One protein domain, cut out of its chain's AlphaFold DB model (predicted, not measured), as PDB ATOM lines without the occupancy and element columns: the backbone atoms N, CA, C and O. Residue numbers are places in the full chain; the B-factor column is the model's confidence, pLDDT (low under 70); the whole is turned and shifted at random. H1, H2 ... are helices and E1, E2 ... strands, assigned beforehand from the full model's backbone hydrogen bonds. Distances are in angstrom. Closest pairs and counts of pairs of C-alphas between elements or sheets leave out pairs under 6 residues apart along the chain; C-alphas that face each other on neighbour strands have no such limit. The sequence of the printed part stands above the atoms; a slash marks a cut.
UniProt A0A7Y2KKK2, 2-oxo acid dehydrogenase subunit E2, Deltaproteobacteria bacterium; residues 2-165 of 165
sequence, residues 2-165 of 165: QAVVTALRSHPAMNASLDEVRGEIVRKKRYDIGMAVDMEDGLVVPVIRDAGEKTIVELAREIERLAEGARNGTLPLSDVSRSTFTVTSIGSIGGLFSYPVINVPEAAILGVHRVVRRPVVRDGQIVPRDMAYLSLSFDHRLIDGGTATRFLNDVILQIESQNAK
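Overview. This is residues 2 to 165 of the 165 residues of the protein "2-oxo acid dehydrogenase subunit E2" of Deltaproteobacteria bacterium (UniProt A0A7Y2KKK2). A curled sheet of five strands makes the middle, with H1, H3 and H4 over one face, and two hairpins, E1 with E2 and E7 with E8, reach out at opposite ends of the longest axis. It is a two-layer arrangement, helices on one face of a sheet; E8 runs on into the sheet's edge strand E9, and the long link of residues 90 to 107 loops out on the side away from these helices. The 164 printed residues hold four named helices and nine named strands, in the order H1 H2 E1 E2 E3 E4 H3 E5 E6 E7 E8 E9 H4. The main sheet has the order E4 E3 E5 E6 E9 and is mixed; the class is mixed, helices and strands. The whole is compact, with a radius of gyration of the C-alphas of 16.6 A and spans of 54 by 39 by 28 A.

Arrangement. H1, residues 2 to 10, is on the main sheet, near strand E5, residues 85 to 89. H2, residues 12 to 15, only grazes the sheet with residues 13 to 15; the C-alphas of Met 14 and Ala 108 are 6.3 A apart. E1, residues 16 to 19, and E2, residues 24 to 27, form an antiparallel hairpin, with N 19 and O 24 2.8 A apart. E3, residues 33 to 39, is staggered: its residues 37 to 39 pair with E4, residues 42 to 44, in an antiparallel hairpin, N 37 to O 44 at 2.8 A, and its residues 33 to 36 pair with E5, parallel, N 87 to O 34 at 2.8 A. Residues 33 to 34 also pair with residues 47 to 48, antiparallel. H3, residues 56 to 71, is over E3 at a height of 8.1 A over the sheet, slantwise at 39 degrees on the local plane; the closest C-alphas of the two are those of Met 39 and Arg 71, 5.7 A apart. E6, residues 108 to 112, is parallel to E5, with N 112 and O 88 2.8 A apart. E7, residues 116 to 122, and E8, residues 125 to 131, form an antiparallel hairpin, with N 118 and O 129 2.8 A apart. E8 runs on into E9, residues 134 to 138, at 59 degrees; E9 is antiparallel to E6, with N 111 and O 135 2.7 A apart. H4, residues 145 to 162, is over E9 at a height of 10.1 A over the sheet, only just slantwise at 32 degrees on the local plane. H4 touches H1 with residues 151 to 159 alone, at a steep tilt of 41 degrees, opposite ways; the closest C-alphas are those of Ala 3 and Val 155, 5.4 A apart. H3 and H4 are apart. Every O i to N i+4 pair is within hydrogen-bond range in H3 and H4, and 4 of 5 in H1; H2 is too short for such a pair.

Along the chain. H1 begins at C-alpha 2, (-40.687, -35.338, 10.763), and measures 13.1 A from first to last C-alpha. E3 measures 18.7 A, H3 22.6 A, E7 17.1 A and E8 16.3 A; E8 begins at C-alpha 125, (-41.628, -13.116, 33.075). H4 measures 26.0 A and ends at C-alpha 162, (-42.628, -24.996, 13.878).

Size, cuts and confidence. The two C-alphas farthest apart are those of Val 21 and Gln 125, at 54.9 A. The printed part has no cut. The long links are E4 to H3, H3 to E5 and E5 to E6. The mean pLDDT of the printed part is 93.7; residues 163 to 165 are under 70.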
ATOM      1  N   GLN A   2     -41.551 -36.107  11.679       96.00
ATOM      2  CA  GLN A   2     -40.687 -35.338  10.763       96.00
ATOM      3  C   GLN A   2     -39.442 -34.757  11.460       96.00
ATOM      4  O   GLN A   2     -38.329 -34.984  10.997       96.00
ATOM      5  N   ALA A   3     -39.619 -34.111  12.621       96.94
ATOM      6  CA  ALA A   3     -38.503 -33.575  13.407       96.94
ATOM      7  C   ALA A   3     -37.460 -34.641  13.799       96.94
ATOM      8  O   ALA A   3     -36.254 -34.417  13.725       96.94
ATOM      9  N   VAL A   4     -37.937 -35.838  14.155       97.88
ATOM     10  CA  VAL A   4     -37.093 -36.996  14.480       97.88
ATOM     11  C   VAL A   4     -36.278 -37.408  13.262       97.88
ATOM     12  O   VAL A   4     -35.067 -37.539  13.367       97.88
ATOM     13  N   VAL A   5     -36.906 -37.560  12.094       97.31
ATOM     14  CA  VAL A   5     -36.195 -37.990  10.881       97.31
ATOM     15  C   VAL A   5     -35.136 -36.976  10.456       97.31
ATOM     16  O   VAL A   5     -34.017 -37.365  10.127       97.31
ATOM     17  N   THR A   6     -35.443 -35.680  10.510       96.19
ATOM     18  CA  THR A   6     -34.454 -34.635  10.227       96.19
ATOM     19  C   THR A   6     -33.272 -34.713  11.195       96.19
ATOM     20  O   THR A   6     -32.128 -34.663  10.755       96.19
ATOM     21  N   ALA A   7     -33.519 -34.893  12.497       97.81
ATOM     22  CA  ALA A   7     -32.449 -35.063  13.479       97.81
ATOM     23  C   ALA A   7     -31.645 -36.360  13.243       97.81
ATOM     24  O   ALA A   7     -30.419 -36.347  13.326       97.81
ATOM     25  N   LEU A   8     -32.289 -37.470  12.864       98.06
ATOM     26  CA  LEU A   8     -31.601 -38.730  12.544       98.06
ATOM     27  C   LEU A   8     -30.624 -38.578  11.366       98.06
ATOM     28  O   LEU A   8     -29.579 -39.228  11.368       98.06
ATOM     29  N   ARG A   9     -30.919 -37.706  10.387       96.25
ATOM     30  CA  ARG A   9     -29.999 -37.401   9.273       96.25
ATOM     31  C   ARG A   9     -28.699 -36.744   9.765       96.25
ATOM     32  O   ARG A   9     -27.638 -37.039   9.221       96.25
ATOM     33  N   SER A  10     -28.772 -35.905  10.800       96.69
ATOM     34  CA  SER A  10     -27.606 -35.254  11.422       96.69
ATOM     35  C   SER A  10     -26.869 -36.156  12.417       96.69
ATOM     36  O   SER A  10     -25.669 -35.988  12.631       96.69
ATOM     37  N   HIS A  11     -27.564 -37.137  13.002       97.50
ATOM     38  CA  HIS A  11     -27.040 -38.031  14.039       97.50
ATOM     39  C   HIS A  11     -27.157 -39.505  13.617       97.50
ATOM     40  O   HIS A  11     -27.937 -40.257  14.205       97.50
ATOM     41  N   PRO A  12     -26.376 -39.978  12.627       95.75
ATOM     42  CA  PRO A  12     -26.544 -41.314  12.046       95.75
ATOM     43  C   PRO A  12     -26.319 -42.469  13.037       95.75
ATOM     44  O   PRO A  12     -26.802 -43.574  12.798       95.75
ATOM     45  N   ALA A  13     -25.618 -42.235  14.154       96.31
ATOM     46  CA  ALA A  13     -25.475 -43.212  15.238       96.31
ATOM     47  C   ALA A  13     -26.822 -43.563  15.900       96.31
ATOM     48  O   ALA A  13     -27.017 -44.695  16.330       96.31
ATOM     49  N   MET A  14     -27.772 -42.623  15.908       97.81
ATOM     50  CA  MET A  14     -29.132 -42.832  16.417       97.81
ATOM     51  C   MET A  14     -29.969 -43.738  15.502       97.81
ATOM     52  O   MET A  14     -30.964 -44.301  15.942       97.81
ATOM     53  N   ASN A  15     -29.560 -43.901  14.238       97.81
ATOM     54  CA  ASN A  15     -30.212 -44.752  13.241       97.81
ATOM     55  C   ASN A  15     -29.349 -45.985  12.908       97.81
ATOM     56  O   ASN A  15     -29.131 -46.331  11.741       97.81
ATOM     57  N   ALA A  16     -28.806 -46.629  13.939       97.44
ATOM     58  CA  ALA A  16     -27.939 -47.796  13.818       97.44
ATOM     59  C   ALA A  16     -28.490 -49.002  14.595       97.44
ATOM     60  O   ALA A  16     -29.552 -48.940  15.216       97.44
ATOM     61  N   SER A  17     -27.786 -50.123  14.509       96.88
ATOM     62  CA  SER A  17     -27.992 -51.312  15.336       96.88
ATOM     63  C   SER A  17     -26.652 -51.990  15.610       96.88
ATOM     64  O   SER A  17     -25.747 -51.903  14.776       96.88
ATOM     65  N   LEU A  18     -26.535 -52.673  16.747       95.75
ATOM     66  CA  LEU A  18     -25.379 -53.505  17.070       95.75
ATOM     67  C   LEU A  18     -25.644 -54.935  16.594       95.75
ATOM     68  O   LEU A  18     -26.589 -55.571  17.058       95.75
ATOM     69  N   ASP A  19     -24.824 -55.436  15.674       94.94
ATOM     70  CA  ASP A  19     -24.749 -56.865  15.385       94.94
ATOM     71  C   ASP A  19     -23.746 -57.489  16.359       94.94
ATOM     72  O   ASP A  19     -22.533 -57.396  16.171       94.94
ATOM     73  N   GLU A  20     -24.256 -58.083  17.435       91.44
ATOM     74  CA  GLU A  20     -23.423 -58.683  18.483       91.44
ATOM     75  C   GLU A  20     -22.679 -59.933  18.009       91.44
ATOM     76  O   GLU A  20     -21.584 -60.208  18.491       91.44
ATOM     77  N   VAL A  21     -23.245 -60.671  17.049       93.06
ATOM     78  CA  VAL A  21     -22.630 -61.898  16.523       93.06
ATOM     79  C   VAL A  21     -21.384 -61.550  15.719       93.06
ATOM     80  O   VAL A  21     -20.367 -62.234  15.814       93.06
ATOM     81  N   ARG A  22     -21.459 -60.477  14.930       93.94
ATOM     82  CA  ARG A  22     -20.355 -60.014  14.083       93.94
ATOM     83  C   ARG A  22     -19.467 -58.974  14.762       93.94
ATOM     84  O   ARG A  22     -18.382 -58.695  14.262       93.94
ATOM     85  N   GLY A  23     -19.911 -58.397  15.877       92.31
ATOM     86  CA  GLY A  23     -19.241 -57.267  16.524       92.31
ATOM     87  C   GLY A  23     -19.252 -55.997  15.666       92.31
ATOM     88  O   GLY A  23     -18.327 -55.191  15.746       92.31
ATOM     89  N   GLU A  24     -20.267 -55.821  14.814       95.44
ATOM     90  CA  GLU A  24     -20.341 -54.738  13.827       95.44
ATOM     91  C   GLU A  24     -21.455 -53.734  14.165       95.44
ATOM     92  O   GLU A  24     -22.547 -54.096  14.606       95.44
ATOM     93  N   ILE A  25     -21.214 -52.447  13.891       96.38
ATOM     94  CA  ILE A  25     -22.259 -51.415  13.943       96.38
ATOM     95  C   ILE A  25     -22.878 -51.271  12.554       96.38
ATOM     96  O   ILE A  25     -22.238 -50.794  11.614       96.38
ATOM     97  N   VAL A  26     -24.158 -51.608  12.436       96.88
ATOM     98  CA  VAL A  26     -24.908 -51.507  11.182       96.88
ATOM     99  C   VAL A  26     -25.620 -50.160  11.122       96.88
ATOM    100  O   VAL A  26     -26.626 -49.934  11.792       96.88
ATOM    101  N   ARG A  27     -25.112 -49.247  10.289       95.62
ATOM    102  CA  ARG A  27     -25.745 -47.943  10.034       95.62
ATOM    103  C   ARG A  27     -26.826 -48.067   8.967       95.62
ATOM    104  O   ARG A  27     -26.568 -48.557   7.866       95.62
ATOM    105  N   LYS A  28     -28.031 -47.587   9.268       96.25
ATOM    106  CA  LYS A  28     -29.191 -47.701   8.379       96.25
ATOM    107  C   LYS A  28     -29.329 -46.412   7.558       96.25
ATOM    108  O   LYS A  28     -29.275 -45.311   8.097       96.25
ATOM    109  N   LYS A  29     -29.500 -46.550   6.237       94.12
ATOM    110  CA  LYS A  29     -29.719 -45.413   5.312       94.12
ATOM    111  C   LYS A  29     -31.194 -45.042   5.137       94.12
ATOM    112  O   LYS A  29     -31.491 -43.953   4.662       94.12
ATOM    113  N   ARG A  30     -32.094 -45.958   5.502       95.31
ATOM    114  CA  ARG A  30     -33.546 -45.760   5.496       95.31
ATOM    115  C   ARG A  30     -34.021 -45.253   6.856       95.31
ATOM    116  O   ARG A  30     -33.383 -45.542   7.872       95.31
ATOM    117  N   TYR A  31     -35.138 -44.535   6.859       97.56
ATOM    118  CA  TYR A  31     -35.754 -43.962   8.056       97.56
ATOM    119  C   TYR A  31     -37.152 -44.553   8.217       97.56
ATOM    120  O   TYR A  31     -38.145 -43.919   7.866       97.56
ATOM    121  N   ASP A  32     -37.205 -45.791   8.704       97.75
ATOM    122  CA  ASP A  32     -38.459 -46.496   8.958       97.75
ATOM    123  C   ASP A  32     -38.832 -46.285  10.421       97.75
ATOM    124  O   ASP A  32     -38.163 -46.811  11.314       97.75
ATOM    125  N   ILE A  33     -39.866 -45.493  10.687       98.25
ATOM    126  CA  ILE A  33     -40.179 -45.071  12.052       98.25
ATOM    127  C   ILE A  33     -41.280 -45.951  12.623       98.25
ATOM    128  O   ILE A  33     -42.416 -45.911  12.151       98.25
ATOM    129  N   GLY A  34     -40.933 -46.732  13.644       97.69
ATOM    130  CA  GLY A  34     -41.894 -47.448  14.468       97.69
ATOM    131  C   GLY A  34     -42.745 -46.461  15.261       97.69
ATOM    132  O   GLY A  34     -42.226 -45.485  15.806       97.69
ATOM    133  N   MET A  35     -44.047 -46.704  15.331       95.25
ATOM    134  CA  MET A  35     -44.989 -45.942  16.135       95.25
ATOM    135  C   MET A  35     -45.742 -46.900  17.041       95.25
ATOM    136  O   MET A  35     -46.464 -47.760  16.554       95.25
ATOM    137  N   ALA A  36     -45.588 -46.754  18.350       92.25
ATOM    138  CA  ALA A  36     -46.321 -47.582  19.298       92.25
ATOM    139  C   ALA A  36     -47.820 -47.234  19.275       92.25
ATOM    140  O   ALA A  36     -48.183 -46.067  19.442       92.25
ATOM    141  N   VAL A  37     -48.673 -48.242  19.079       89.94
ATOM    142  CA  VAL A  37     -50.136 -48.125  19.099       89.94
ATOM    143  C   VAL A  37     -50.689 -49.068  20.156       89.94
ATOM    144  O   VAL A  37     -50.550 -50.287  20.049       89.94
ATOM    145  N   ASP A  38     -51.297 -48.471  21.176       87.56
ATOM    146  CA  ASP A  38     -52.021 -49.172  22.231       87.56
ATOM    147  C   ASP A  38     -53.370 -49.678  21.698       87.56
ATOM    148  O   ASP A  38     -54.080 -48.958  20.984       87.56
ATOM    149  N   MET A  39     -53.695 -50.926  22.009       86.69
ATOM    150  CA  MET A  39     -54.899 -51.641  21.591       86.69
ATOM    151  C   MET A  39     -55.491 -52.364  22.805       86.69
ATOM    152  O   MET A  39     -54.797 -52.592  23.792       86.69
ATOM    153  N   GLU A  40     -56.753 -52.785  22.722       82.56
ATOM    154  CA  GLU A  40     -57.408 -53.512  23.825       82.56
ATOM    155  C   GLU A  40     -56.647 -54.792  24.219       82.56
ATOM    156  O   GLU A  40     -56.476 -55.068  25.405       82.56
ATOM    157  N   ASP A  41     -56.110 -55.515  23.232       81.81
ATOM    158  CA  ASP A  41     -55.399 -56.786  23.428       81.81
ATOM    159  C   ASP A  41     -53.867 -56.638  23.549       81.81
ATOM    160  O   ASP A  41     -53.135 -57.632  23.523       81.81
ATOM    161  N   GLY A  42     -53.348 -55.410  23.676       86.88
ATOM    162  CA  GLY A  42     -51.925 -55.152  23.911       86.88
ATOM    163  C   GLY A  42     -51.324 -54.056  23.033       86.88
ATOM    164  O   GLY A  42     -51.980 -53.095  22.652       86.88
ATOM    165  N   LEU A  43     -50.034 -54.188  22.721       89.12
ATOM    166  CA  LEU A  43     -49.245 -53.161  22.037       89.12
ATOM    167  C   LEU A  43     -48.712 -53.688  20.707       89.12
ATOM    168  O   LEU A  43     -48.085 -54.746  20.660       89.12
ATOM    169  N   VAL A  44     -48.871 -52.905  19.644       92.31
ATOM    170  CA  VAL A  44     -48.204 -53.146  18.360       92.31
ATOM    171  C   VAL A  44     -47.373 -51.932  17.970       92.31
ATOM    172  O   VAL A  44     -47.686 -50.801  18.336       92.31
ATOM    173  N   VAL A  45     -46.287 -52.160  17.232       95.38
ATOM    174  CA  VAL A  45     -45.413 -51.098  16.722       95.38
ATOM    175  C   VAL A  45     -45.443 -51.119  15.193       95.38
ATOM    176  O   VAL A  45     -44.539 -51.676  14.565       95.38
ATOM    177  N   PRO A  46     -46.498 -50.571  14.560       96.56
ATOM    178  CA  PRO A  46     -46.500 -50.346  13.129       96.56
ATOM    179  C   PRO A  46     -45.371 -49.412  12.695       96.56
ATOM    180  O   PRO A  46     -44.879 -48.589  13.463       96.56
ATOM    181  N   VAL A  47     -44.979 -49.515  11.433       97.81
ATOM    182  CA  VAL A  47     -43.782 -48.896  10.882       97.81
ATOM    183  C   VAL A  47     -44.153 -48.016   9.700       97.81
ATOM    184  O   VAL A  47     -44.573 -48.493   8.649       97.81
ATOM    185  N   ILE A  48     -43.908 -46.719   9.850       97.75
ATOM    186  CA  ILE A  48     -43.979 -45.750   8.760       97.75
ATOM    187  C   ILE A  48     -42.715 -45.920   7.918       97.75
ATOM    188  O   ILE A  48     -41.628 -45.493   8.318       97.75
ATOM    189  N   ARG A  49     -42.855 -46.559   6.757       96.69
ATOM    190  CA  ARG A  49     -41.750 -46.780   5.813       96.69
ATOM    191  C   ARG A  49     -41.258 -45.478   5.217       96.69
ATOM    192  O   ARG A  49     -42.077 -44.611   4.920       96.69
ATOM    193  N   ASP A  50     -39.952 -45.356   5.001       95.69
ATOM    194  CA  ASP A  50     -39.337 -44.222   4.295       95.69
ATOM    195  C   ASP A  50     -39.891 -42.866   4.768       95.69
ATOM    196  O   ASP A  50     -40.256 -41.996   3.974       95.69
ATOM    197  N   ALA A  51     -40.012 -42.693   6.087       97.25
ATOM    198  CA  ALA A  51     -40.614 -41.507   6.693       97.25
ATOM    199  C   ALA A  51     -39.849 -40.220   6.340       97.25
ATOM    200  O   ALA A  51     -40.398 -39.126   6.437       97.25
ATOM    201  N   GLY A  52     -38.584 -40.349   5.924       93.06
ATOM    202  CA  GLY A  52     -37.749 -39.238   5.475       93.06
ATOM    203  C   GLY A  52     -38.084 -38.681   4.101       93.06
ATOM    204  O   GLY A  52     -37.627 -37.579   3.812       93.06
ATOM    205  N   GLU A  53     -38.867 -39.402   3.302       95.19
ATOM    206  CA  GLU A  53     -39.263 -39.005   1.945       95.19
ATOM    207  C   GLU A  53     -40.724 -38.527   1.888       95.19
ATOM    208  O   GLU A  53     -41.228 -38.180   0.824       95.19
ATOM    209  N   LYS A  54     -41.416 -38.510   3.035       96.88
ATOM    210  CA  LYS A  54     -42.829 -38.133   3.153       96.88
ATOM    211  C   LYS A  54     -42.989 -36.695   3.629       96.88
ATOM    212  O   LYS A  54     -42.304 -36.227   4.540       96.88
ATOM    213  N   THR A  55     -43.963 -36.005   3.053       96.56
ATOM    214  CA  THR A  55     -44.484 -34.731   3.553       96.56
ATOM    215  C   THR A  55     -45.245 -34.925   4.870       96.56
ATOM    216  O   THR A  55     -45.647 -36.033   5.223       96.56
ATOM    217  N   ILE A  56     -45.501 -33.837   5.605       94.94
ATOM    218  CA  ILE A  56     -46.279 -33.886   6.860       94.94
ATOM    219  C   ILE A  56     -47.674 -34.487   6.633       94.94
ATOM    220  O   ILE A  56     -48.144 -35.273   7.450       94.94
ATOM    221  N   VAL A  57     -48.323 -34.143   5.516       96.81
ATOM    222  CA  VAL A  57     -49.669 -34.633   5.186       96.81
ATOM    223  C   VAL A  57     -49.650 -36.137   4.905       96.81
ATOM    224  O   VAL A  57     -50.529 -36.858   5.367       96.81
ATOM    225  N   GLU A  58     -48.637 -36.629   4.192       97.81
ATOM    226  CA  GLU A  58     -48.466 -38.066   3.946       97.81
ATOM    227  C   GLU A  58     -48.147 -38.828   5.232       97.81
ATOM    228  O   GLU A  58     -48.700 -39.902   5.452       97.81
ATOM    229  N   LEU A  59     -47.314 -38.261   6.111       97.56
ATOM    230  CA  LEU A  59     -47.052 -38.837   7.431       97.56
ATOM    231  C   LEU A  59     -48.337 -38.938   8.259       97.56
ATOM    232  O   LEU A  59     -48.570 -39.975   8.869       97.56
ATOM    233  N   ALA A  60     -49.176 -37.899   8.269       96.56
ATOM    234  CA  ALA A  60     -50.440 -37.907   9.004       96.56
ATOM    235  C   ALA A  60     -51.393 -39.004   8.501       96.56
ATOM    236  O   ALA A  60     -51.914 -39.774   9.304       96.56
ATOM    237  N   ARG A  61     -51.551 -39.127   7.176       97.69
ATOM    238  CA  ARG A  61     -52.365 -40.190   6.559       97.69
ATOM    239  C   ARG A  61     -51.841 -41.584   6.890       97.69
ATOM    240  O   ARG A  61     -52.624 -42.482   7.173       97.69
ATOM    241  N   GLU A  62     -50.524 -41.766   6.866       96.88
ATOM    242  CA  GLU A  62     -49.916 -43.065   7.154       96.88
ATOM    243  C   GLU A  62     -50.052 -43.449   8.632       96.88
ATOM    244  O   GLU A  62     -50.333 -44.602   8.943       96.88
ATOM    245  N   ILE A  63     -49.929 -42.480   9.544       95.69
ATOM    246  CA  ILE A  63     -50.202 -42.670  10.976       95.69
ATOM    247  C   ILE A  63     -51.643 -43.138  11.190       95.69
ATOM    248  O   ILE A  63     -51.862 -44.097  11.924       95.69
ATOM    249  N   GLU A  64     -52.614 -42.481  10.552       95.75
ATOM    250  CA  GLU A  64     -54.033 -42.828  10.669       95.75
ATOM    251  C   GLU A  64     -54.307 -44.238  10.134       95.75
ATOM    252  O   GLU A  64     -54.818 -45.080  10.872       95.75
ATOM    253  N   ARG A  65     -53.844 -44.537   8.911       96.69
ATOM    254  CA  ARG A  65     -53.959 -45.865   8.289       96.69
ATOM    255  C   ARG A  65     -53.384 -46.969   9.177       96.69
ATOM    256  O   ARG A  65     -54.017 -48.006   9.371       96.69
ATOM    257  N   LEU A  66     -52.175 -46.763   9.703       96.50
ATOM    258  CA  LEU A  66     -51.493 -47.742  10.548       96.50
ATOM    259  C   LEU A  66     -52.177 -47.904  11.908       96.50
ATOM    260  O   LEU A  66     -52.284 -49.021  12.405       96.50
ATOM    261  N   ALA A  67     -52.655 -46.813  12.505       93.81
ATOM    262  CA  ALA A  67     -53.344 -46.855  13.789       93.81
ATOM    263  C   ALA A  67     -54.716 -47.544  13.687       93.81
ATOM    264  O   ALA A  67     -55.082 -48.310  14.576       93.81
ATOM    265  N   GLU A  68     -55.467 -47.306  12.611       94.56
ATOM    266  CA  GLU A  68     -56.714 -48.026  12.331       94.56
ATOM    267  C   GLU A  68     -56.461 -49.502  12.039       94.56
ATOM    268  O   GLU A  68     -57.120 -50.363  12.619       94.56
ATOM    269  N   GLY A  69     -55.477 -49.805  11.188       95.06
ATOM    270  CA  GLY A  69     -55.108 -51.183  10.889       95.06
ATOM    271  C   GLY A  69     -54.670 -51.950  12.135       95.06
ATOM    272  O   GLY A  69     -55.027 -53.117  12.286       95.06
ATOM    273  N   ALA A  70     -53.929 -51.298  13.037       93.75
ATOM    274  CA  ALA A  70     -53.531 -51.864  14.324       93.75
ATOM    275  C   ALA A  70     -54.766 -52.234  15.151       93.75
ATOM    276  O   ALA A  70     -54.964 -53.408  15.448       93.75
ATOM    277  N   ARG A  71     -55.643 -51.260  15.432       91.25
ATOM    278  CA  ARG A  71     -56.862 -51.478  16.229       91.25
ATOM    279  C   ARG A  71     -57.790 -52.543  15.642       91.25
ATOM    280  O   ARG A  71     -58.436 -53.257  16.395       91.25
ATOM    281  N   ASN A  72     -57.842 -52.658  14.317       93.25
ATOM    282  CA  ASN A  72     -58.683 -53.636  13.623       93.25
ATOM    283  C   ASN A  72     -57.997 -54.999  13.413       93.25
ATOM    284  O   ASN A  72     -58.619 -55.907  12.862       93.25
ATOM    285  N   GLY A  73     -56.721 -55.151  13.782       91.69
ATOM    286  CA  GLY A  73     -55.958 -56.386  13.570       91.69
ATOM    287  C   GLY A  73     -55.706 -56.727  12.096       91.69
ATOM    288  O   GLY A  73     -55.525 -57.893  11.755       91.69
ATOM    289  N   THR A  74     -55.709 -55.734  11.202       94.50
ATOM    290  CA  THR A  74     -55.607 -55.931   9.744       94.50
ATOM    291  C   THR A  74     -54.230 -55.598   9.169       94.50
ATOM    292  O   THR A  74     -54.041 -55.659   7.952       94.50
ATOM    293  N   LEU A  75     -53.254 -55.244  10.014       94.50
ATOM    294  CA  LEU A  75     -51.910 -54.908   9.547       94.50
ATOM    295  C   LEU A  75     -51.188 -56.129   8.961       94.50
ATOM    296  O   LEU A  75     -51.071 -57.159   9.631       94.50
ATOM    297  N   PRO A  76     -50.619 -56.017   7.750       94.12
ATOM    298  CA  PRO A  76     -49.729 -57.043   7.233       94.12
ATOM    299  C   PRO A  76     -48.412 -57.066   8.021       94.12
ATOM    300  O   PRO A  76     -47.972 -56.063   8.581       94.12
ATOM    301  N   LEU A  77     -47.703 -58.199   7.991       90.44
ATOM    302  CA  LEU A  77     -46.403 -58.357   8.668       90.44
ATOM    303  C   LEU A  77     -45.349 -57.330   8.195       90.44
ATOM    304  O   LEU A  77     -44.436 -56.950   8.935       90.44
ATOM    305  N   SER A  78     -45.480 -56.866   6.950       90.50
ATOM    306  CA  SER A  78     -44.658 -55.793   6.381       90.50
ATOM    307  C   SER A  78     -44.792 -54.472   7.130       90.50
ATOM    308  O   SER A  78     -43.842 -53.692   7.122       90.50
ATOM    309  N   ASP A  79     -45.921 -54.236   7.789       93.88
ATOM    310  CA  ASP A  79     -46.221 -52.974   8.456       93.88
ATOM    311  C   ASP A  79     -45.789 -52.983   9.919       93.88
ATOM    312  O   ASP A  79     -45.761 -51.928  10.523       93.88
ATOM    313  N   VAL A  80     -45.396 -54.122  10.494       92.94
ATOM    314  CA  VAL A  80     -45.053 -54.254  11.928       92.94
ATOM    315  C   VAL A  80     -43.616 -54.725  12.161       92.94
ATOM    316  O   VAL A  80     -43.280 -55.267  13.209       92.94
ATOM    317  N   SER A  81     -42.744 -54.578  11.161       91.12
ATOM    318  CA  SER A  81     -41.381 -55.111  11.223       91.12
ATOM    319  C   SER A  81     -40.329 -54.150  10.673       91.12
ATOM    320  O   SER A  81     -40.601 -53.299   9.830       91.12
ATOM    321  N   ARG A  82     -39.069 -54.342  11.077       92.69
ATOM    322  CA  ARG A  82     -37.884 -53.695  10.476       92.69
ATOM    323  C   ARG A  82     -37.830 -52.163  10.579       92.69
ATOM    324  O   ARG A  82     -37.202 -51.543   9.710       92.69
ATOM    325  N   SER A  83     -38.426 -51.573  11.610       96.94
ATOM    326  CA  SER A  83     -38.173 -50.181  11.988       96.94
ATOM    327  C   SER A  83     -36.683 -49.934  12.252       96.94
ATOM    328  O   SER A  83     -35.878 -50.839  12.520       96.94
ATOM    329  N   THR A  84     -36.276 -48.683  12.083       97.62
ATOM    330  CA  THR A  84     -34.909 -48.224  12.322       97.62
ATOM    331  C   THR A  84     -34.793 -47.387  13.589       97.62
ATOM    332  O   THR A  84     -33.713 -47.373  14.180       97.62
ATOM    333  N   PHE A  85     -35.900 -46.777  14.012       98.38
ATOM    334  CA  PHE A  85     -36.065 -45.994  15.230       98.38
ATOM    335  C   PHE A  85     -37.545 -46.003  15.634       98.38
ATOM    336  O   PHE A  85     -38.408 -46.012  14.752       98.38
ATOM    337  N   THR A  86     -37.854 -45.920  16.928       98.12
ATOM    338  CA  THR A  86     -39.238 -45.909  17.423       98.12
ATOM    339  C   THR A  86     -39.597 -44.582  18.080       98.12
ATOM    340  O   THR A  86     -38.840 -44.017  18.869       98.12
ATOM    341  N   VAL A  87     -40.798 -44.093  17.783       97.06
ATOM    342  CA  VAL A  87     -41.473 -43.031  18.530       97.06
ATOM    343  C   VAL A  87     -42.666 -43.647  19.245       97.06
ATOM    344  O   VAL A  87     -43.539 -44.241  18.621       97.06
ATOM    345  N   THR A  88     -42.727 -43.490  20.560       93.62
ATOM    346  CA  THR A  88     -43.878 -43.913  21.360       93.62
ATOM    347  C   THR A  88     -44.574 -42.699  21.951       93.62
ATOM    348  O   THR A  88     -43.934 -41.821  22.529       93.62
ATOM    349  N   SER A  89     -45.890 -42.617  21.763       86.62
ATOM    350  CA  SER A  89     -46.712 -41.518  22.262       86.62
ATOM    351  C   SER A  89     -47.733 -42.067  23.245       86.62
ATOM    352  O   SER A  89     -48.729 -42.657  22.842       86.62
ATOM    353  N   ILE A  90     -47.497 -41.837  24.536       81.69
ATOM    354  CA  ILE A  90     -48.426 -42.213  25.617       81.69
ATOM    355  C   ILE A  90     -49.217 -41.011  26.149       81.69
ATOM    356  O   ILE A  90     -49.979 -41.121  27.107       81.69
ATOM    357  N   GLY A  91     -49.054 -39.842  25.518       77.25
ATOM    358  CA  GLY A  91     -49.683 -38.599  25.956       77.25
ATOM    359  C   GLY A  91     -51.216 -38.617  25.945       77.25
ATOM    360  O   GLY A  91     -51.819 -37.843  26.686       77.25
ATOM    361  N   SER A  92     -51.836 -39.495  25.147       75.44
ATOM    362  CA  SER A  92     -53.290 -39.714  25.108       75.44
ATOM    363  C   SER A  92     -53.822 -40.411  26.363       75.44
ATOM    364  O   SER A  92     -54.927 -40.102  26.794       75.44
ATOM    365  N   ILE A  93     -53.035 -41.306  26.966       81.06
ATOM    366  CA  ILE A  93     -53.390 -42.019  28.201       81.06
ATOM    367  C   ILE A  93     -53.134 -41.107  29.405       81.06
ATOM    368  O   ILE A  93     -53.994 -40.919  30.265       81.06
ATOM    369  N   GLY A  94     -51.949 -40.491  29.456       79.31
ATOM    370  CA  GLY A  94     -51.547 -39.586  30.529       79.31
ATOM    371  C   GLY A  94     -50.110 -39.812  30.992       79.31
ATOM    372  O   GLY A  94     -49.267 -40.301  30.248       79.31
ATOM    373  N   GLY A  95     -49.826 -39.419  32.235       83.00
ATOM    374  CA  GLY A  95     -48.480 -39.471  32.810       83.00
ATOM    375  C   GLY A  95     -47.646 -38.214  32.542       83.00
ATOM    376  O   GLY A  95     -47.905 -37.439  31.621       83.00
ATOM    377  N   LEU A  96     -46.660 -37.984  33.414       87.81
ATOM    378  CA  LEU A  96     -45.738 -36.850  33.308       87.81
ATOM    379  C   LEU A  96     -44.621 -37.151  32.303       87.81
ATOM    380  O   LEU A  96     -44.405 -36.380  31.372       87.81
ATOM    381  N   PHE A  97     -43.943 -38.279  32.511       90.12
ATOM    382  CA  PHE A  97     -42.984 -38.900  31.607       90.12
ATOM    383  C   PHE A  97     -42.832 -40.385  31.962       90.12
ATOM    384  O   PHE A  97     -43.223 -40.819  33.047       90.12
ATOM    385  N   SER A  98     -42.247 -41.157  31.052       90.94
ATOM    386  CA  SER A  98     -41.900 -42.568  31.236       90.94
ATOM    387  C   SER A  98     -40.530 -42.864  30.627       90.94
ATOM    388  O   SER A  98     -39.987 -42.043  29.884       90.94
ATOM    389  N   TYR A  99     -39.981 -44.039  30.924       93.25
ATOM    390  CA  TYR A  99     -38.710 -44.513  30.377       93.25
ATOM    391  C   TYR A  99     -38.990 -45.638  29.378       93.25
ATOM    392  O   TYR A  99     -39.121 -46.792  29.788       93.25
ATOM    393  N   PRO A 100     -39.170 -45.321  28.084       93.69
ATOM    394  CA  PRO A 100     -39.496 -46.330  27.090       93.69
ATOM    395  C   PRO A 100     -38.350 -47.332  26.934       93.69
ATOM    396  O   PRO A 100     -37.177 -46.961  26.968       93.69
ATOM    397  N   VAL A 101     -38.688 -48.606  26.752       95.69
ATOM    398  CA  VAL A 101     -37.708 -49.668  26.497       95.69
ATOM    399  C   VAL A 101     -37.421 -49.728  25.000       95.69
ATOM    400  O   VAL A 101     -38.333 -49.619  24.183       95.69
ATOM    401  N   ILE A 102     -36.146 -49.869  24.643       96.81
ATOM    402  CA  ILE A 102     -35.695 -49.911  23.250       96.81
ATOM    403  C   ILE A 102     -36.283 -51.140  22.551       96.81
ATOM    404  O   ILE A 102     -36.191 -52.256  23.061       96.81
ATOM    405  N   ASN A 103     -36.837 -50.936  21.357       95.06
ATOM    406  CA  ASN A 103     -37.282 -52.019  20.490       95.06
ATOM    407  C   ASN A 103     -36.074 -52.627  19.757       95.06
ATOM    408  O   ASN A 103     -35.670 -52.161  18.691       95.06
ATOM    409  N   VAL A 104     -35.438 -53.628  20.366       94.19
ATOM    410  CA  VAL A 104     -34.237 -54.280  19.819       94.19
ATOM    411  C   VAL A 104     -34.526 -54.811  18.402       94.19
ATOM    412  O   VAL A 104     -35.557 -55.448  18.191       94.19
ATOM    413  N   PRO A 105     -33.639 -54.583  17.409       94.94
ATOM    414  CA  PRO A 105     -32.250 -54.124  17.527       94.94
ATOM    415  C   PRO A 105     -32.045 -52.623  17.254       94.94
ATOM    416  O   PRO A 105     -30.985 -52.225  16.778       94.94
ATOM    417  N   GLU A 106     -33.050 -51.772  17.448       97.81
ATOM    418  CA  GLU A 106     -32.878 -50.322  17.293       97.81
ATOM    419  C   GLU A 106     -31.876 -49.754  18.304       97.81
ATOM    420  O   GLU A 106     -31.695 -50.296  19.391       97.81
ATOM    421  N   ALA A 107     -31.223 -48.644  17.953       97.62
ATOM    422  CA  ALA A 107     -30.284 -47.988  18.857       97.62
ATOM    423  C   ALA A 107     -30.976 -47.104  19.905       97.62
ATOM    424  O   ALA A 107     -30.371 -46.797  20.929       97.62
ATOM    425  N   ALA A 108     -32.209 -46.653  19.653       98.25
ATOM    426  CA  ALA A 108     -32.905 -45.713  20.522       98.25
ATOM    427  C   ALA A 108     -34.422 -45.678  20.279       98.25
ATOM    428  O   ALA A 108     -34.911 -46.059  19.216       98.25
ATOM    429  N   ILE A 109     -35.148 -45.166  21.274       98.31
ATOM    430  CA  ILE A 109     -36.591 -44.910  21.247       98.31
ATOM    431  C   ILE A 109     -36.888 -43.551  21.893       98.31
ATOM    432  O   ILE A 109     -36.337 -43.215  22.944       98.31
ATOM    433  N   LEU A 110     -37.772 -42.767  21.269       97.94
ATOM    434  CA  LEU A 110     -38.233 -41.476  21.782       97.94
ATOM    435  C   LEU A 110     -39.666 -41.579  22.313       97.94
ATOM    436  O   LEU A 110     -40.597 -41.849  21.556       97.94
ATOM    437  N   GLY A 111     -39.845 -41.299  23.598       96.12
ATOM    438  CA  GLY A 111     -41.135 -41.096  24.240       96.12
ATOM    439  C   GLY A 111     -41.599 -39.647  24.131       96.12
ATOM    440  O   GLY A 111     -40.870 -38.730  24.512       96.12
ATOM    441  N   VAL A 112     -42.823 -39.445  23.643       94.88
ATOM    442  CA  VAL A 112     -43.516 -38.151  23.610       94.88
ATOM    443  C   VAL A 112     -44.671 -38.184  24.609       94.88
ATOM    444  O   VAL A 112     -45.568 -39.025  24.515       94.88
ATOM    445  N   HIS A 113     -44.643 -37.266  25.576       94.38
ATOM    446  CA  HIS A 113     -45.598 -37.237  26.688       94.38
ATOM    447  C   HIS A 113     -46.672 -36.168  26.508       94.38
ATOM    448  O   HIS A 113     -46.616 -35.335  25.602       94.38
ATOM    449  N   ARG A 114     -47.672 -36.191  27.392       93.69
ATOM    450  CA  ARG A 114     -48.844 -35.317  27.315       93.69
ATOM    451  C   ARG A 114     -48.453 -33.836  27.278       93.69
ATOM    452  O   ARG A 114     -47.731 -33.339  28.150       93.69
ATOM    453  N   VAL A 115     -49.025 -33.123  26.310       93.31
ATOM    454  CA  VAL A 115     -48.978 -31.661  26.249       93.31
ATOM    455  C   VAL A 115     -49.924 -31.101  27.308       93.31
ATOM    456  O   VAL A 115     -51.117 -31.411  27.312       93.31
ATOM    457  N   VAL A 116     -49.410 -30.280  28.221       94.00
ATOM    458  CA  VAL A 116     -50.241 -29.526  29.170       94.00
ATOM    459  C   VAL A 116     -49.712 -28.108  29.348       94.00
ATOM    460  O   VAL A 116     -48.504 -27.861  29.277       94.00
ATOM    461  N   ARG A 117     -50.636 -27.183  29.612       95.94
ATOM    462  CA  ARG A 117     -50.339 -25.784  29.916       95.94
ATOM    463  C   ARG A 117     -49.565 -25.698  31.234       95.94
ATOM    464  O   ARG A 117     -50.055 -26.165  32.262       95.94
ATOM    465  N   ARG A 118     -48.368 -25.111  31.224       95.94
ATOM    466  CA  ARG A 118     -47.526 -24.909  32.416       95.94
ATOM    467  C   ARG A 118     -47.000 -23.470  32.482       95.94
ATOM    468  O   ARG A 118     -46.781 -22.867  31.427       95.94
ATOM    469  N   PRO A 119     -46.790 -22.906  33.686       97.50
ATOM    470  CA  PRO A 119     -46.055 -21.656  33.838       97.50
ATOM    471  C   PRO A 119     -44.569 -21.891  33.537       97.50
ATOM    472  O   PRO A 119     -43.969 -22.828  34.063       97.50
ATOM    473  N   VAL A 120     -43.976 -21.043  32.700       96.56
ATOM    474  CA  VAL A 120     -42.536 -21.050  32.402       96.56
ATOM    475  C   VAL A 120     -41.974 -19.639  32.503       96.56
ATOM    476  O   VAL A 120     -42.690 -18.668  32.263       96.56
ATOM    477  N   VAL A 121     -40.691 -19.521  32.837       97.25
ATOM    478  CA  VAL A 121     -39.992 -18.232  32.821       97.25
ATOM    479  C   VAL A 121     -39.433 -17.987  31.419       97.25
ATOM    480  O   VAL A 121     -38.655 -18.793  30.911       97.25
ATOM    481  N   ARG A 122     -39.827 -16.880  30.790       93.56
ATOM    482  CA  ARG A 122     -39.271 -16.375  29.523       93.56
ATOM    483  C   ARG A 122     -39.014 -14.883  29.684       93.56
ATOM    484  O   ARG A 122     -39.892 -14.172  30.158       93.56
ATOM    485  N   ASP A 123     -37.803 -14.438  29.358       94.38
ATOM    486  CA  ASP A 123     -37.399 -13.024  29.437       94.38
ATOM    487  C   ASP A 123     -37.716 -12.367  30.796       94.38
ATOM    488  O   ASP A 123     -38.170 -11.229  30.886       94.38
ATOM    489  N   GLY A 124     -37.520 -13.124  31.884       96.50
ATOM    490  CA  GLY A 124     -37.787 -12.673  33.255       96.50
ATOM    491  C   GLY A 124     -39.265 -12.653  33.667       96.50
ATOM    492  O   GLY A 124     -39.566 -12.273  34.795       96.50
ATOM    493  N   GLN A 125     -40.189 -13.083  32.803       96.88
ATOM    494  CA  GLN A 125     -41.628 -13.116  33.075       96.88
ATOM    495  C   GLN A 125     -42.158 -14.548  33.172       96.88
ATOM    496  O   GLN A 125     -41.743 -15.433  32.423       96.88
ATOM    497  N   ILE A 126     -43.120 -14.776  34.074       97.94
ATOM    498  CA  ILE A 126     -43.862 -16.039  34.144       97.94
ATOM    499  C   ILE A 126     -44.987 -15.985  33.111       97.94
ATOM    500  O   ILE A 126     -45.929 -15.209  33.249       97.94
ATOM    501  N   VAL A 127     -44.900 -16.831  32.088       97.31
ATOM    502  CA  VAL A 127     -45.884 -16.909  31.005       97.31
ATOM    503  C   VAL A 127     -46.429 -18.331  30.873       97.31
ATOM    504  O   VAL A 127     -45.690 -19.299  31.067       97.31
ATOM    505  N   PRO A 128     -47.714 -18.509  30.529       97.12
ATOM    506  CA  PRO A 128     -48.256 -19.835  30.284       97.12
ATOM    507  C   PRO A 128     -47.806 -20.349  28.904       97.12
ATOM    508  O   PRO A 128     -47.876 -19.623  27.904       97.12
ATOM    509  N   ARG A 129     -47.349 -21.604  28.834       96.06
ATOM    510  CA  ARG A 129     -46.961 -22.290  27.589       96.06
ATOM    511  C   ARG A 129     -47.464 -23.722  27.560       96.06
ATOM    512  O   ARG A 129     -47.598 -24.357  28.604       96.06
ATOM    513  N   ASP A 130     -47.719 -24.220  26.359       95.12
ATOM    514  CA  ASP A 130     -48.008 -25.631  26.136       95.12
ATOM    515  C   ASP A 130     -46.687 -26.393  26.139       95.12
ATOM    516  O   ASP A 130     -45.802 -26.137  25.328       95.12
ATOM    517  N   MET A 131     -46.529 -27.271  27.126       94.75
ATOM    518  CA  MET A 131     -45.279 -27.971  27.394       94.75
ATOM    519  C   MET A 131     -45.508 -29.474  27.304       94.75
ATOM    520  O   MET A 131     -46.481 -29.994  27.858       94.75
ATOM    521  N   ALA A 132     -44.565 -30.179  26.692       94.06
ATOM    522  CA  ALA A 132     -44.480 -31.633  26.701       94.06
ATOM    523  C   ALA A 132     -43.123 -32.060  27.264       94.06
ATOM    524  O   ALA A 132     -42.126 -31.365  27.074       94.06
ATOM    525  N   TYR A 133     -43.086 -33.205  27.938       95.12
ATOM    526  CA  TYR A 133     -41.822 -33.879  28.222       95.12
ATOM    527  C   TYR A 133     -41.475 -34.801  27.056       95.12
ATOM    528  O   TYR A 133     -42.364 -35.389  26.435       95.12
ATOM    529  N   LEU A 134     -40.180 -34.960  26.806       95.94
ATOM    530  CA  LEU A 134     -39.630 -35.972  25.914       95.94
ATOM    531  C   LEU A 134     -38.687 -36.861  26.722       95.94
ATOM    532  O   LEU A 134     -37.912 -36.349  27.530       95.94
ATOM    533  N   SER A 135     -38.737 -38.172  26.509       96.00
ATOM    534  CA  SER A 135     -37.780 -39.111  27.097       96.00
ATOM    535  C   SER A 135     -37.080 -39.907  26.008       96.00
ATOM    536  O   SER A 135     -37.722 -40.480  25.137       96.00
ATOM    537  N   LEU A 136     -35.751 -39.925  26.038       97.81
ATOM    538  CA  LEU A 136     -34.938 -40.653  25.071       97.81
ATOM    539  C   LEU A 136     -34.220 -41.789  25.790       97.81
ATOM    540  O   LEU A 136     -33.383 -41.535  26.655       97.81
ATOM    541  N   SER A 137     -34.522 -43.020  25.395       98.19
ATOM    542  CA  SER A 137     -33.737 -44.191  25.782       98.19
ATOM    543  C   SER A 137     -32.859 -44.597  24.610       98.19
ATOM    544  O   SER A 137     -33.313 -44.593  23.464       98.19
ATOM    545  N   PHE A 138     -31.606 -44.941  24.884       98.00
ATOM    546  CA  PHE A 138     -30.628 -45.301  23.865       98.00
ATOM    547  C   PHE A 138     -29.672 -46.380  24.370       98.00
ATOM    548  O   PHE A 138     -29.423 -46.500  25.570       98.00
ATOM    549  N   ASP A 139     -29.152 -47.179  23.444       97.25
ATOM    550  CA  ASP A 139     -28.158 -48.200  23.735       97.25
ATOM    551  C   ASP A 139     -26.796 -47.526  23.938       97.25
ATOM    552  O   ASP A 139     -26.151 -47.070  22.989       97.25
ATOM    553  N   HIS A 140     -26.353 -47.466  25.194       96.19
ATOM    554  CA  HIS A 140     -25.121 -46.777  25.575       96.19
ATOM    555  C   HIS A 140     -23.845 -47.468  25.046       96.19
ATOM    556  O   HIS A 140     -22.748 -46.912  25.135       96.19
ATOM    557  N   ARG A 141     -23.971 -48.669  24.465       94.88
ATOM    558  CA  ARG A 141     -22.886 -49.348  23.739       94.88
ATOM    559  C   ARG A 141     -22.657 -48.743  22.354       94.88
ATOM    560  O   ARG A 141     -21.567 -48.870  21.808       94.88
ATOM    561  N   LEU A 142     -23.683 -48.103  21.788       93.31
ATOM    562  CA  LEU A 142     -23.660 -47.477  20.464       93.31
ATOM    563  C   LEU A 142     -23.556 -45.952  20.534       93.31
ATOM    564  O   LEU A 142     -22.954 -45.335  19.655       93.31
ATOM    565  N   ILE A 143     -24.193 -45.348  21.536       97.06
ATOM    566  CA  ILE A 143     -24.423 -43.905  21.614       97.06
ATOM    567  C   ILE A 143     -23.911 -43.386  22.958       97.06
ATOM    568  O   ILE A 143     -24.289 -43.888  24.013       97.06
ATOM    569  N   ASP A 144     -23.075 -42.349  22.930       97.06
ATOM    570  CA  ASP A 144     -22.701 -41.602  24.130       97.06
ATOM    571  C   ASP A 144     -23.761 -40.549  24.496       97.06
ATOM    572  O   ASP A 144     -24.508 -40.055  23.643       97.06
ATOM    573  N   GLY A 145     -23.789 -40.147  25.771       96.25
ATOM    574  CA  GLY A 145     -24.744 -39.154  26.265       96.25
ATOM    575  C   GLY A 145     -24.678 -37.807  25.538       96.25
ATOM    576  O   GLY A 145     -25.713 -37.186  25.319       96.25
ATOM    577  N   GLY A 146     -23.501 -37.369  25.082       97.88
ATOM    578  CA  GLY A 146     -23.367 -36.124  24.328       97.88
ATOM    579  C   GLY A 146     -24.076 -36.189  22.974       97.88
ATOM    580  O   GLY A 146     -24.765 -35.244  22.588       97.88
ATOM    581  N   THR A 147     -23.937 -37.304  22.259       97.50
ATOM    582  CA  THR A 147     -24.625 -37.547  20.984       97.50
ATOM    583  C   THR A 147     -26.136 -37.651  21.185       97.50
ATOM    584  O   THR A 147     -26.886 -36.980  20.473       97.50
ATOM    585  N   ALA A 148     -26.586 -38.391  22.202       97.94
ATOM    586  CA  ALA A 148     -28.004 -38.494  22.546       97.94
ATOM    587  C   ALA A 148     -28.624 -37.127  22.896       97.94
ATOM    588  O   ALA A 148     -29.695 -36.781  22.394       97.94
ATOM    589  N   THR A 149     -27.940 -36.314  23.710       97.75
ATOM    590  CA  THR A 149     -28.409 -34.972  24.089       97.75
ATOM    591  C   THR A 149     -28.462 -34.025  22.895       97.75
ATOM    592  O   THR A 149     -29.445 -33.301  22.749       97.75
ATOM    593  N   ARG A 150     -27.452 -34.030  22.012       98.50
ATOM    594  CA  ARG A 150     -27.473 -33.209  20.787       98.50
ATOM    595  C   ARG A 150     -28.636 -33.592  19.871       98.50
ATOM    596  O   ARG A 150     -29.359 -32.707  19.428       98.50
ATOM    597  N   PHE A 151     -28.864 -34.887  19.662       98.50
ATOM    598  CA  PHE A 151     -30.017 -35.370  18.902       98.50
ATOM    599  C   PHE A 151     -31.345 -34.893  19.505       98.50
ATOM    600  O   PHE A 151     -32.192 -34.362  18.788       98.50
ATOM    601  N   LEU A 152     -31.527 -35.048  20.822       98.19
ATOM    602  CA  LEU A 152     -32.763 -34.639  21.489       98.19
ATOM    603  C   LEU A 152     -32.987 -33.122  21.399       98.19
ATOM    604  O   LEU A 152     -34.108 -32.690  21.140       98.19
ATOM    605  N   ASN A 153     -31.928 -32.322  21.555       97.88
ATOM    606  CA  ASN A 153     -31.997 -30.869  21.403       97.88
ATOM    607  C   ASN A 153     -32.413 -30.457  19.987       97.88
ATOM    608  O   ASN A 153     -33.265 -29.582  19.844       97.88
ATOM    609  N   ASP A 154     -31.881 -31.105  18.949       97.88
ATOM    610  CA  ASP A 154     -32.278 -30.824  17.565       97.88
ATOM    611  C   ASP A 154     -33.759 -31.140  17.326       97.88
ATOM    612  O   ASP A 154     -34.458 -30.376  16.658       97.88
ATOM    613  N   VAL A 155     -34.270 -32.233  17.909       97.88
ATOM    614  CA  VAL A 155     -35.704 -32.559  17.862       97.88
ATOM    615  C   VAL A 155     -36.535 -31.478  18.558       97.88
ATOM    616  O   VAL A 155     -37.529 -31.023  17.989       97.88
ATOM    617  N   ILE A 156     -36.130 -31.041  19.757       97.00
ATOM    618  CA  ILE A 156     -36.819 -29.987  20.520       97.00
ATOM    619  C   ILE A 156     -36.873 -28.687  19.713       97.00
ATOM    620  O   ILE A 156     -37.956 -28.144  19.509       97.00
ATOM    621  N   LEU A 157     -35.734 -28.223  19.192       95.75
ATOM    622  CA  LEU A 157     -35.646 -26.981  18.420       95.75
ATOM    623  C   LEU A 157     -36.527 -27.012  17.167       95.75
ATOM    624  O   LEU A 157     -37.177 -26.022  16.825       95.75
ATOM    625  N   GLN A 158     -36.591 -28.154  16.482       93.75
ATOM    626  CA  GLN A 158     -37.459 -28.299  15.317       93.75
ATOM    627  C   GLN A 158     -38.944 -28.239  15.686       93.75
ATOM    628  O   GLN A 158     -39.710 -27.585  14.983       93.75
ATOM    629  N   ILE A 159     -39.350 -28.858  16.796       93.56
ATOM    630  CA  ILE A 159     -40.736 -28.787  17.278       93.56
ATOM    631  C   ILE A 159     -41.085 -27.354  17.709       93.56
ATOM    632  O   ILE A 159     -42.123 -26.827  17.319       93.56
ATOM    633  N   GLU A 160     -40.214 -26.696  18.476       92.62
ATOM    634  CA  GLU A 160     -40.454 -25.331  18.957       92.62
ATOM    635  C   GLU A 160     -40.500 -24.301  17.817       92.62
ATOM    636  O   GLU A 160     -41.365 -23.426  17.818       92.62
ATOM    637  N   SER A 161     -39.619 -24.412  16.818       86.38
ATOM    638  CA  SER A 161     -39.585 -23.480  15.678       86.38
ATOM    639  C   SER A 161     -40.785 -23.610  14.737       86.38
ATOM    640  O   SER A 161     -41.185 -22.620  14.123       86.38
ATOM    641  N   GLN A 162     -41.386 -24.799  14.629       70.69
ATOM    642  CA  GLN A 162     -42.628 -24.996  13.878       70.69
ATOM    643  C   GLN A 162     -43.838 -24.377  14.588       70.69
ATOM    644  O   GLN A 162     -44.734 -23.886  13.913       70.69
ATOM    645  N   ASN A 163     -43.833 -24.336  15.924       59.62
ATOM    646  CA  ASN A 163     -44.891 -23.716  16.729       59.62
ATOM    647  C   ASN A 163     -44.801 -22.179  16.797       59.62
ATOM    648  O   ASN A 163     -45.710 -21.535  17.315       59.62
ATOM    649  N   ALA A 164     -43.690 -21.593  16.339       56.28
ATOM    650  CA  ALA A 164     -43.479 -20.146  16.297       56.28
ATOM    651  C   ALA A 164     -43.965 -19.491  14.987       56.28
ATOM    652  O   ALA A 164     -43.847 -18.273  14.844       56.28
ATOM    653  N   LYS A 165     -44.466 -20.289  14.036       41.47
ATOM    654  CA  LYS A 165     -45.107 -19.834  12.794       41.47
ATOM    655  C   LYS A 165     -46.620 -19.899  12.931       41.47
ATOM    656  O   LYS A 165     -47.269 -18.998  12.362       41.47
TER     657      LYS A 165